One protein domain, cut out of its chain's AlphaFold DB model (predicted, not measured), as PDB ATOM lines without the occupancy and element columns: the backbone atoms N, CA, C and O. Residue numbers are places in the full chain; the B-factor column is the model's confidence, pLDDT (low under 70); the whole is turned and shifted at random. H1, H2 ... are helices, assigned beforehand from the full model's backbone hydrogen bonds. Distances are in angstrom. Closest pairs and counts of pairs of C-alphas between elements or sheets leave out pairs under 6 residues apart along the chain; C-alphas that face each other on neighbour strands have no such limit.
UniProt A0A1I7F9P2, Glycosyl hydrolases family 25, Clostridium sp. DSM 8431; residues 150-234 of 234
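AT A GLANCE: This is residues 150 to 234 of the 234 residues of the protein "Glycosyl hydrolases family 25" of Clostridium sp. DSM 8431 (UniProt A0A1I7F9P2). The longest helix, H4, stands at one end of a small helical domain, near H3; H3 runs side by side with H1, and H2 is near H1. Loops link these helices, and residues 229 to 234 stick out. The 85 printed residues have four named helices, H1 to H4, and no named strand: all helix, with 39 residues in named elements, under half. The whole is compact, with a radius of gyration of the C-alphas of 13.4 A and spans of 33 by 28 by 25 A.

HOW THE PARTS SIT: Start at H4, residues 219 to 232, close but not clearly touching H3, residues 200 to 208; their closest C-alphas, Gln 206 and Thr 221, are 6.9 A apart. H3 touches H1, residues 156 to 165, at a shallow tilt of 13 degrees, opposite ways; C-alphas 159 and 201 come closest, 6.8 A. H2, residues 184 to 189, is close but not clearly touching H1; C-alphas 160 and 186 come closest, 6.9 A. In H1, H2, H3 and H4 every O i to N i+4 pair is within hydrogen-bond range.

IN THESE COORDINATES: Find C-alpha 219 at (-67.222, 118.753, 18.930); H4 runs 20.6 A to C-alpha 232. H1 begins at (-85.144, 118.636, 1.444) and spans 13.9 A; H3 spans 12.4 A, H2 8.8 A.

THE WHOLE: The printed part has no cut. H1 to H2 is a long link. Residues 150 to 153 and 229 to 234 are under pLDDT 70.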
ATOM      1  N   ALA A 150     -94.888 111.070  -1.764       39.69
ATOM      2  CA  ALA A 150     -93.576 111.707  -1.891       39.69
ATOM      3  C   ALA A 150     -92.906 111.933  -0.515       39.69
ATOM      4  O   ALA A 150     -91.744 112.328  -0.462       39.69
ATOM      5  N   ALA A 151     -93.615 111.681   0.594       39.28
ATOM      6  CA  ALA A 151     -93.151 111.884   1.961       39.28
ATOM      7  C   ALA A 151     -92.867 110.571   2.719       39.28
ATOM      8  O   ALA A 151     -93.110 110.481   3.920       39.28
ATOM      9  N   HIS A 152     -92.233 109.585   2.071       45.19
ATOM     10  CA  HIS A 152     -91.101 108.972   2.774       45.19
ATOM     11  C   HIS A 152     -90.045 110.079   2.858       45.19
ATOM     12  O   HIS A 152     -89.357 110.324   1.874       45.19
ATOM     13  N   GLU A 153     -90.101 110.829   3.968       58.19
ATOM     14  CA  GLU A 153     -89.420 112.096   4.267       58.19
ATOM     15  C   GLU A 153     -88.562 112.625   3.122       58.19
ATOM     16  O   GLU A 153     -87.374 112.318   3.011       58.19
ATOM     17  N   ASN A 154     -89.156 113.458   2.263       70.50
ATOM     18  CA  ASN A 154     -88.336 114.317   1.437       70.50
ATOM     19  C   ASN A 154     -87.580 115.263   2.378       70.50
ATOM     20  O   ASN A 154     -88.093 116.313   2.766       70.50
ATOM     21  N   ILE A 155     -86.369 114.858   2.761       79.00
ATOM     22  CA  ILE A 155     -85.523 115.566   3.720       79.00
ATOM     23  C   ILE A 155     -85.257 117.006   3.273       79.00
ATOM     24  O   ILE A 155     -84.972 117.865   4.100       79.00
ATOM     25  N   TYR A 156     -85.397 117.309   1.982       85.88
ATOM     26  CA  TYR A 156     -85.144 118.636   1.444       85.88
ATOM     27  C   TYR A 156     -86.327 119.590   1.597       85.88
ATOM     28  O   TYR A 156     -86.083 120.791   1.620       85.88
ATOM     29  N   ILE A 157     -87.567 119.115   1.773       85.69
ATOM     30  CA  ILE A 157     -88.721 120.002   2.019       85.69
ATOM     31  C   ILE A 157     -88.535 120.788   3.332       85.69
ATOM     32  O   ILE A 157     -88.514 122.019   3.268       85.69
ATOM     33  N   PRO A 158     -88.293 120.146   4.499       86.69
ATOM     34  CA  PRO A 158     -88.035 120.877   5.741       86.69
ATOM     35  C   PRO A 158     -86.830 121.819   5.644       86.69
ATOM     36  O   PRO A 158     -86.847 122.912   6.211       86.69
ATOM     37  N   LEU A 159     -85.790 121.425   4.898       90.06
ATOM     38  CA  LEU A 159     -84.621 122.267   4.661       90.06
ATOM     39  C   LEU A 159     -84.969 123.499   3.810       90.06
ATOM     40  O   LEU A 159     -84.622 124.609   4.198       90.06
ATOM     41  N   GLN A 160     -85.661 123.338   2.680       93.12
ATOM     42  CA  GLN A 160     -86.077 124.437   1.799       93.12
ATOM     43  C   GLN A 160     -86.999 125.424   2.529       93.12
ATOM     44  O   GLN A 160     -86.834 126.638   2.399       93.12
ATOM     45  N   GLU A 161     -87.928 124.924   3.349       89.94
ATOM     46  CA  GLU A 161     -88.777 125.754   4.207       89.94
ATOM     47  C   GLU A 161     -87.963 126.537   5.244       89.94
ATOM     48  O   GLU A 161     -88.201 127.729   5.446       89.94
ATOM     49  N   GLU A 162     -86.991 125.891   5.895       93.25
ATOM     50  CA  GLU A 162     -86.111 126.534   6.873       93.25
ATOM     51  C   GLU A 162     -85.211 127.596   6.234       93.25
ATOM     52  O   GLU A 162     -85.078 128.693   6.781       93.25
ATOM     53  N   LEU A 163     -84.650 127.311   5.058       93.00
ATOM     54  CA  LEU A 163     -83.851 128.258   4.283       93.00
ATOM     55  C   LEU A 163     -84.672 129.499   3.926       93.00
ATOM     56  O   LEU A 163     -84.245 130.620   4.201       93.00
ATOM     57  N   ASN A 164     -85.886 129.308   3.404       92.75
ATOM     58  CA  ASN A 164     -86.796 130.406   3.088       92.75
ATOM     59  C   ASN A 164     -87.174 131.221   4.333       92.75
ATOM     60  O   ASN A 164     -87.192 132.452   4.275       92.75
ATOM     61  N   ARG A 165     -87.441 130.552   5.464       92.75
ATOM     62  CA  ARG A 165     -87.803 131.195   6.739       92.75
ATOM     63  C   ARG A 165     -86.679 132.058   7.307       92.75
ATOM     64  O   ARG A 165     -86.962 133.087   7.912       92.75
ATOM     65  N   GLN A 166     -85.428 131.645   7.113       92.75
ATOM     66  CA  GLN A 166     -84.235 132.393   7.526       92.75
ATOM     67  C   GLN A 166     -83.725 133.368   6.453       92.75
ATOM     68  O   GLN A 166     -82.639 133.924   6.597       92.75
ATOM     69  N   ASP A 167     -84.515 133.601   5.405       94.38
ATOM     70  CA  ASP A 167     -84.215 134.532   4.318       94.38
ATOM     71  C   ASP A 167     -83.015 134.144   3.433       94.38
ATOM     72  O   ASP A 167     -82.492 134.972   2.689       94.38
ATOM     73  N   PHE A 168     -82.602 132.872   3.441       94.06
ATOM     74  CA  PHE A 168     -81.643 132.371   2.458       94.06
ATOM     75  C   PHE A 168     -82.280 132.353   1.062       94.06
ATOM     76  O   PHE A 168     -83.489 132.147   0.896       94.06
ATOM     77  N   ARG A 169     -81.464 132.642   0.047       93.31
ATOM     78  CA  ARG A 169     -81.883 132.827  -1.346       93.31
ATOM     79  C   ARG A 169     -80.984 132.038  -2.272       93.31
ATOM     80  O   ARG A 169     -79.824 131.797  -1.945       93.31
ATOM     81  N   ASP A 170     -81.522 131.657  -3.423       94.12
ATOM     82  CA  ASP A 170     -80.716 131.042  -4.470       94.12
ATOM     83  C   ASP A 170     -79.659 132.023  -5.019       94.12
ATOM     84  O   ASP A 170     -79.671 133.227  -4.743       94.12
ATOM     85  N   LYS A 171     -78.749 131.517  -5.855       91.44
ATOM     86  CA  LYS A 171     -77.719 132.314  -6.548       91.44
ATOM     87  C   LYS A 171     -78.255 133.499  -7.371       91.44
ATOM     88  O   LYS A 171     -77.472 134.372  -7.741       91.44
ATOM     89  N   ASN A 172     -79.552 133.529  -7.679       93.44
ATOM     90  CA  ASN A 172     -80.209 134.598  -8.429       93.44
ATOM     91  C   ASN A 172     -80.931 135.607  -7.512       93.44
ATOM     92  O   ASN A 172     -81.485 136.583  -8.012       93.44
ATOM     93  N   GLY A 173     -80.933 135.392  -6.192       92.38
ATOM     94  CA  GLY A 173     -81.627 136.229  -5.212       92.38
ATOM     95  C   GLY A 173     -83.099 135.864  -4.988       92.38
ATOM     96  O   GLY A 173     -83.807 136.617  -4.318       92.38
ATOM     97  N   ASN A 174     -83.572 134.729  -5.511       93.31
ATOM     98  CA  ASN A 174     -84.965 134.302  -5.390       93.31
ATOM     99  C   ASN A 174     -85.192 133.379  -4.188       93.31
ATOM    100  O   ASN A 174     -84.291 132.678  -3.721       93.31
ATOM    101  N   THR A 175     -86.428 133.382  -3.689       93.44
ATOM    102  CA  THR A 175     -86.922 132.405  -2.710       93.44
ATOM    103  C   THR A 175     -86.926 131.011  -3.337       93.44
ATOM    104  O   THR A 175     -87.256 130.862  -4.514       93.44
ATOM    105  N   LEU A 176     -86.569 129.991  -2.558       90.88
ATOM    106  CA  LEU A 176     -86.547 128.612  -3.035       90.88
ATOM    107  C   LEU A 176     -87.964 128.101  -3.278       90.88
ATOM    108  O   LEU A 176     -88.872 128.345  -2.478       90.88
ATOM    109  N   VAL A 177     -88.127 127.332  -4.351       90.12
ATOM    110  CA  VAL A 177     -89.316 126.503  -4.537       90.12
ATOM    111  C   VAL A 177     -89.232 125.344  -3.543       90.12
ATOM    112  O   VAL A 177     -88.202 124.679  -3.458       90.12
ATOM    113  N   VAL A 178     -90.299 125.124  -2.774       84.75
ATOM    114  CA  VAL A 178     -90.409 123.979  -1.859       84.75
ATOM    115  C   VAL A 178     -90.953 122.794  -2.657       84.75
ATOM    116  O   VAL A 178     -92.155 122.546  -2.691       84.75
ATOM    117  N   ASP A 179     -90.060 122.130  -3.384       79.94
ATOM    118  CA  ASP A 179     -90.353 120.991  -4.265       79.94
ATOM    119  C   ASP A 179     -89.677 119.691  -3.805       79.94
ATOM    120  O   ASP A 179     -89.845 118.640  -4.425       79.94
ATOM    121  N   GLY A 180     -88.877 119.767  -2.738       83.75
ATOM    122  CA  GLY A 180     -88.118 118.649  -2.210       83.75
ATOM    123  C   GLY A 180     -86.989 118.150  -3.119       83.75
ATOM    124  O   GLY A 180     -86.444 117.067  -2.909       83.75
ATOM    125  N   THR A 181     -86.615 118.901  -4.152       83.38
ATOM    126  CA  THR A 181     -85.532 118.525  -5.060       83.38
ATOM    127  C   THR A 181     -84.239 119.251  -4.660       83.38
ATOM    128  O   THR A 181     -84.191 120.488  -4.646       83.38
ATOM    129  N   PRO A 182     -83.134 118.533  -4.375       82.25
ATOM    130  CA  PRO A 182     -81.844 119.144  -4.049       82.25
ATOM    131  C   PRO A 182     -81.109 119.622  -5.312       82.25
ATOM    132  O   PRO A 182     -79.998 119.192  -5.616       82.25
ATOM    133  N   GLY A 183     -81.752 120.494  -6.088       85.75
ATOM    134  CA  GLY A 183     -81.177 121.080  -7.293       85.75
ATOM    135  C   GLY A 183     -80.132 122.157  -6.997       85.75
ATOM    136  O   GLY A 183     -79.928 122.576  -5.857       85.75
ATOM    137  N   GLU A 184     -79.509 122.667  -8.059       90.19
ATOM    138  CA  GLU A 184     -78.476 123.708  -7.976       90.19
ATOM    139  C   GLU A 184     -78.941 124.951  -7.195       90.19
ATOM    140  O   GLU A 184     -78.171 125.532  -6.431       90.19
ATOM    141  N   LEU A 185     -80.213 125.341  -7.343       88.94
ATOM    142  CA  LEU A 185     -80.785 126.485  -6.629       88.94
ATOM    143  C   LEU A 185     -80.874 126.223  -5.120       88.94
ATOM    144  O   LEU A 185     -80.387 127.046  -4.346       88.94
ATOM    145  N   THR A 186     -81.390 125.057  -4.711       90.31
ATOM    146  CA  THR A 186     -81.433 124.617  -3.305       90.31
ATOM    147  C   THR A 186     -80.030 124.596  -2.699       90.31
ATOM    148  O   THR A 186     -79.804 125.188  -1.647       90.31
ATOM    149  N   LEU A 187     -79.061 123.991  -3.396       89.06
ATOM    150  CA  LEU A 187     -77.672 123.912  -2.937       89.06
ATOM    151  C   LEU A 187     -77.017 125.294  -2.812       89.06
ATOM    152  O   LEU A 187     -76.274 125.530  -1.863       89.06
ATOM    153  N   SER A 188     -77.310 126.221  -3.731       90.25
ATOM    154  CA  SER A 188     -76.754 127.580  -3.699       90.25
ATOM    155  C   SER A 188     -77.257 128.435  -2.532       90.25
ATOM    156  O   SER A 188     -76.577 129.378  -2.137       90.25
ATOM    157  N   ALA A 189     -78.421 128.095  -1.975       91.62
ATOM    158  CA  ALA A 189     -78.995 128.778  -0.823       91.62
ATOM    159  C   ALA A 189     -78.521 128.203   0.521       91.62
ATOM    160  O   ALA A 189     -78.656 128.869   1.547       91.62
ATOM    161  N   CYS A 190     -77.968 126.984   0.541       89.19
ATOM    162  CA  CYS A 190     -77.492 126.353   1.768       89.19
ATOM    163  C   CYS A 190     -76.332 127.154   2.391       89.19
ATOM    164  O   CYS A 190     -75.289 127.329   1.752       89.19
ATOM    165  N   PRO A 191     -76.447 127.607   3.653       88.19
ATOM    166  CA  PRO A 191     -75.345 128.273   4.323       88.19
ATOM    167  C   PRO A 191     -74.220 127.289   4.637       88.19
ATOM    168  O   PRO A 191     -74.437 126.105   4.901       88.19
ATOM    169  N   VAL A 192     -72.999 127.812   4.726       84.44
ATOM    170  CA  VAL A 192     -71.883 127.055   5.295       84.44
ATOM    171  C   VAL A 192     -72.090 126.928   6.803       84.44
ATOM    172  O   VAL A 192     -71.901 127.890   7.553       84.44
ATOM    173  N   VAL A 193     -72.454 125.731   7.260       82.19
ATOM    174  CA  VAL A 193     -72.568 125.416   8.688       82.19
ATOM    175  C   VAL A 193     -71.197 124.998   9.229       82.19
ATOM    176  O   VAL A 193     -70.501 124.172   8.644       82.19
ATOM    177  N   LYS A 194     -70.787 125.598  10.349       86.94
ATOM    178  CA  LYS A 194     -69.490 125.365  11.004       86.94
ATOM    179  C   LYS A 194     -69.650 125.284  12.517       86.94
ATOM    180  O   LYS A 194     -70.689 125.674  13.049       86.94
ATOM    181  N   LYS A 195     -68.598 124.855  13.215       87.75
ATOM    182  CA  LYS A 195     -68.563 124.812  14.682       87.75
ATOM    183  C   LYS A 195     -69.047 126.122  15.307       87.75
ATOM    184  O   LYS A 195     -68.614 127.206  14.914       87.75
ATOM    185  N   GLY A 196     -69.949 126.000  16.274       86.75
ATOM    186  CA  GLY A 196     -70.632 127.119  16.922       86.75
ATOM    187  C   GLY A 196     -71.950 127.533  16.262       86.75
ATOM    188  O   GLY A 196     -72.688 128.305  16.873       86.75
ATOM    189  N   ALA A 197     -72.285 127.021  15.071       89.81
ATOM    190  CA  ALA A 197     -73.594 127.232  14.455       89.81
ATOM    191  C   ALA A 197     -74.711 126.598  15.292       89.81
ATOM    192  O   ALA A 197     -74.523 125.552  15.920       89.81
ATOM    193  N   ARG A 198     -75.886 127.236  15.288       91.69
ATOM    194  CA  ARG A 198     -77.050 126.803  16.063       91.69
ATOM    195  C   ARG A 198     -78.339 126.950  15.268       91.69
ATOM    196  O   ARG A 198     -78.447 127.861  14.454       91.69
ATOM    197  N   GLY A 199     -79.320 126.108  15.573       88.75
ATOM    198  CA  GLY A 199     -80.678 126.203  15.044       88.75
ATOM    199  C   GLY A 199     -81.076 125.010  14.185       88.75
ATOM    200  O   GLY A 199     -80.394 123.987  14.138       88.75
ATOM    201  N   ASN A 200     -82.206 125.148  13.501       89.31
ATOM    202  CA  ASN A 200     -82.869 124.031  12.833       89.31
ATOM    203  C   ASN A 200     -82.106 123.494  11.615       89.31
ATOM    204  O   ASN A 200     -82.150 122.296  11.378       89.31
ATOM    205  N   ILE A 201     -81.343 124.327  10.896       88.69
ATOM    206  CA  ILE A 201     -80.467 123.848   9.807       88.69
ATOM    207  C   ILE A 201     -79.366 122.941  10.379       88.69
ATOM    208  O   ILE A 201     -79.093 121.873   9.843       88.69
ATOM    209  N   THR A 202     -78.766 123.324  11.512       89.81
ATOM    210  CA  THR A 202     -77.793 122.477  12.221       89.81
ATOM    211  C   THR A 202     -78.434 121.178  12.698       89.81
ATOM    212  O   THR A 202     -77.841 120.113  12.546       89.81
ATOM    213  N   LYS A 203     -79.647 121.262  13.253       87.00
ATOM    214  CA  LYS A 203     -80.401 120.099  13.724       87.00
ATOM    215  C   LYS A 203     -80.696 119.119  12.584       87.00
ATOM    216  O   LYS A 203     -80.439 117.931  12.730       87.00
ATOM    217  N   TRP A 204     -81.136 119.640  11.440       88.19
ATOM    218  CA  TRP A 204     -81.387 118.868  10.226       88.19
ATOM    219  C   TRP A 204     -80.130 118.123   9.759       88.19
ATOM    220  O   TRP A 204     -80.185 116.927   9.491       88.19
ATOM    221  N   ILE A 205     -78.966 118.788   9.745       85.94
ATOM    222  CA  ILE A 205     -77.683 118.143   9.410       85.94
ATOM    223  C   ILE A 205     -77.374 116.999  10.383       85.94
ATOM    224  O   ILE A 205     -76.962 115.927   9.954       85.94
ATOM    225  N   GLN A 206     -77.562 117.203  11.688       85.94
ATOM    226  CA  GLN A 206     -77.307 116.168  12.696       85.94
ATOM    227  C   GLN A 206     -78.204 114.934  12.508       85.94
ATOM    228  O   GLN A 206     -77.726 113.813  12.677       85.94
ATOM    229  N   GLU A 207     -79.462 115.131  12.104       85.25
ATOM    230  CA  GLU A 207     -80.389 114.045  11.756       85.25
ATOM    231  C   GLU A 207     -79.880 113.250  10.544       85.25
ATOM    232  O   GLU A 207     -79.839 112.022  10.602       85.25
ATOM    233  N   GLN A 208     -79.376 113.929   9.503       82.25
ATOM    234  CA  GLN A 208     -78.787 113.262   8.329       82.25
ATOM    235  C   GLN A 208     -77.493 112.502   8.652       82.25
ATOM    236  O   GLN A 208     -77.166 111.512   8.002       82.25
ATOM    237  N   LEU A 209     -76.755 112.946   9.671       81.25
ATOM    238  CA  LEU A 209     -75.541 112.284  10.151       81.25
ATOM    239  C   LEU A 209     -75.823 111.136  11.136       81.25
ATOM    240  O   LEU A 209     -74.881 110.477  11.574       81.25
ATOM    241  N   GLY A 210     -77.085 110.903  11.520       80.75
ATOM    242  CA  GLY A 210     -77.458 109.855  12.473       80.75
ATOM    243  C   GLY A 210     -76.919 110.083  13.891       80.75
ATOM    244  O   GLY A 210     -76.680 109.122  14.624       80.75
ATOM    245  N   ILE A 211     -76.700 111.343  14.281       82.44
ATOM    246  CA  ILE A 211     -76.216 111.726  15.615       82.44
ATOM    247  C   ILE A 211     -77.302 112.453  16.413       82.44
ATOM    248  O   ILE A 211     -78.352 112.815  15.890       82.44
ATOM    249  N   VAL A 212     -77.049 112.679  17.706       86.31
ATOM    250  CA  VAL A 212     -77.948 113.465  18.565       86.31
ATOM    251  C   VAL A 212     -78.188 114.848  17.944       86.31
ATOM    252  O   VAL A 212     -77.240 115.602  17.726       86.31
ATOM    253  N   SER A 213     -79.456 115.170  17.680       86.81
ATOM    254  CA  SER A 213     -79.886 116.395  17.002       86.81
ATOM    255  C   SER A 213     -80.270 117.504  17.993       86.81
ATOM    256  O   SER A 213     -81.431 117.879  18.165       86.81
ATOM    257  N   ASP A 214     -79.265 118.034  18.690       88.44
ATOM    258  CA  ASP A 214     -79.426 119.121  19.668       88.44
ATOM    259  C   ASP A 214     -79.477 120.527  19.035       88.44
ATOM    260  O   ASP A 214     -79.728 121.521  19.719       88.44
ATOM    261  N   GLY A 215     -79.255 120.621  17.722       89.56
ATOM    262  CA  GLY A 215     -79.212 121.868  16.974       89.56
ATOM    263  C   GLY A 215     -77.969 122.710  17.250       89.56
ATOM    264  O   GLY A 215     -77.977 123.890  16.906       89.56
ATOM    265  N   ILE A 216     -76.917 122.154  17.858       92.94
ATOM    266  CA  ILE A 216     -75.661 122.838  18.178       92.94
ATOM    267  C   ILE A 216     -74.501 122.128  17.478       92.94
ATOM    268  O   ILE A 216     -74.163 120.988  17.778       92.94
ATOM    269  N   PHE A 217     -73.801 122.835  16.592       91.31
ATOM    270  CA  PHE A 217     -72.620 122.290  15.928       91.31
ATOM    271  C   PHE A 217     -71.430 122.330  16.901       91.31
ATOM    272  O   PHE A 217     -70.653 123.291  16.920       91.31
ATOM    273  N   GLY A 218     -71.330 121.306  17.750       90.19
ATOM    274  CA  GLY A 218     -70.260 121.104  18.731       90.19
ATOM    275  C   GLY A 218     -69.166 120.140  18.258       90.19
ATOM    276  O   GLY A 218     -69.073 119.818  17.075       90.19
ATOM    277  N   ASP A 219     -68.349 119.663  19.201       90.50
ATOM    278  CA  ASP A 219     -67.222 118.753  18.930       90.50
ATOM    279  C   ASP A 219     -67.671 117.442  18.264       90.50
ATOM    280  O   ASP A 219     -67.078 117.021  17.276       90.50
ATOM    281  N   ASN A 220     -68.769 116.848  18.746       87.81
ATOM    282  CA  ASN A 220     -69.315 115.599  18.204       87.81
ATOM    283  C   ASN A 220     -69.770 115.748  16.739       87.81
ATOM    284  O   ASN A 220     -69.459 114.915  15.895       87.81
ATOM    285  N   THR A 221     -70.471 116.841  16.414       87.06
ATOM    286  CA  THR A 221     -70.896 117.127  15.034       87.06
ATOM    287  C   THR A 221     -69.695 117.385  14.126       87.06
ATOM    288  O   THR A 221     -69.665 116.901  12.999       87.06
ATOM    289  N   GLU A 222     -68.677 118.100  14.615       90.06
ATOM    290  CA  GLU A 222     -67.446 118.351  13.861       90.06
ATOM    291  C   GLU A 222     -66.681 117.062  13.540       90.06
ATOM    292  O   GLU A 222     -66.217 116.892  12.411       90.06
ATOM    293  N   GLU A 223     -66.551 116.160  14.513       88.50
ATOM    294  CA  GLU A 223     -65.866 114.880  14.338       88.50
ATOM    295  C   GLU A 223     -66.557 114.014  13.278       88.50
ATOM    296  O   GLU A 223     -65.892 113.482  12.389       88.50
ATOM    297  N   VAL A 224     -67.888 113.915  13.334       85.44
ATOM    298  CA  VAL A 224     -68.666 113.105  12.388       85.44
ATOM    299  C   VAL A 224     -68.596 113.695  10.978       85.44
ATOM    300  O   VAL A 224     -68.292 112.963  10.043       85.44
ATOM    301  N   VAL A 225     -68.751 115.016  10.817       84.12
ATOM    302  CA  VAL A 225     -68.631 115.678   9.501       84.12
ATOM    303  C   VAL A 225     -67.256 115.449   8.865       84.12
ATOM    304  O   VAL A 225     -67.171 115.248   7.655       84.12
ATOM    305  N   LYS A 226     -66.169 115.477   9.652       83.25
ATOM    306  CA  LYS A 226     -64.817 115.192   9.140       83.25
ATOM    307  C   LYS A 226     -64.689 113.744   8.668       83.25
ATOM    308  O   LYS A 226     -64.221 113.527   7.556       83.25
ATOM    309  N   LYS A 227     -65.173 112.784   9.463       79.69
ATOM    310  CA  LYS A 227     -65.162 111.356   9.102       79.69
ATOM    311  C   LYS A 227     -65.992 111.059   7.851       79.69
ATOM    312  O   LYS A 227     -65.574 110.250   7.036       79.69
ATOM    313  N   THR A 228     -67.144 111.709   7.678       71.38
ATOM    314  CA  THR A 228     -67.986 111.525   6.485       71.38
ATOM    315  C   THR A 228     -67.295 112.031   5.218       71.38
ATOM    316  O   THR A 228     -67.313 111.333   4.213       71.38
ATOM    317  N   LYS A 229     -66.616 113.187   5.271       62.78
ATOM    318  CA  LYS A 229     -65.857 113.710   4.120       62.78
ATOM    319  C   LYS A 229     -64.719 112.785   3.691       62.78
ATOM    320  O   LYS A 229     -64.520 112.583   2.504       62.78
ATOM    321  N   GLU A 230     -64.021 112.181   4.648       51.56
ATOM    322  CA  GLU A 230     -62.952 111.213   4.363       51.56
ATOM    323  C   GLU A 230     -63.467 109.921   3.696       51.56
ATOM    324  O   GLU A 230     -62.689 109.227   3.048       51.56
ATOM    325  N   LEU A 231     -64.757 109.591   3.839       41.81
ATOM    326  CA  LEU A 231     -65.390 108.421   3.217       41.81
ATOM    327  C   LEU A 231     -65.924 108.690   1.800       41.81
ATOM    328  O   LEU A 231     -66.106 107.735   1.051       41.81
ATOM    329  N   GLU A 232     -66.178 109.949   1.434       41.31
ATOM    330  CA  GLU A 232     -66.648 110.349   0.093       41.31
ATOM    331  C   GLU A 232     -65.499 110.541  -0.916       41.31
ATOM    332  O   GLU A 232     -65.739 110.583  -2.120       41.31
ATOM    333  N   ASP A 233     -64.255 110.618  -0.434       40.34
ATOM    334  CA  ASP A 233     -63.036 110.782  -1.241       40.34
ATOM    335  C   ASP A 233     -62.412 109.433  -1.714       40.34
ATOM    336  O   ASP A 233     -61.256 109.403  -2.149       40.34
ATOM    337  N   PHE A 234     -63.166 108.321  -1.659       32.75
ATOM    338  CA  PHE A 234     -62.803 106.982  -2.170       32.75
ATOM    339  C   PHE A 234     -63.777 106.487  -3.247       32.75
ATOM    340  O   PHE A 234     -63.310 105.745  -4.145       32.75
TER     341      PHE A 234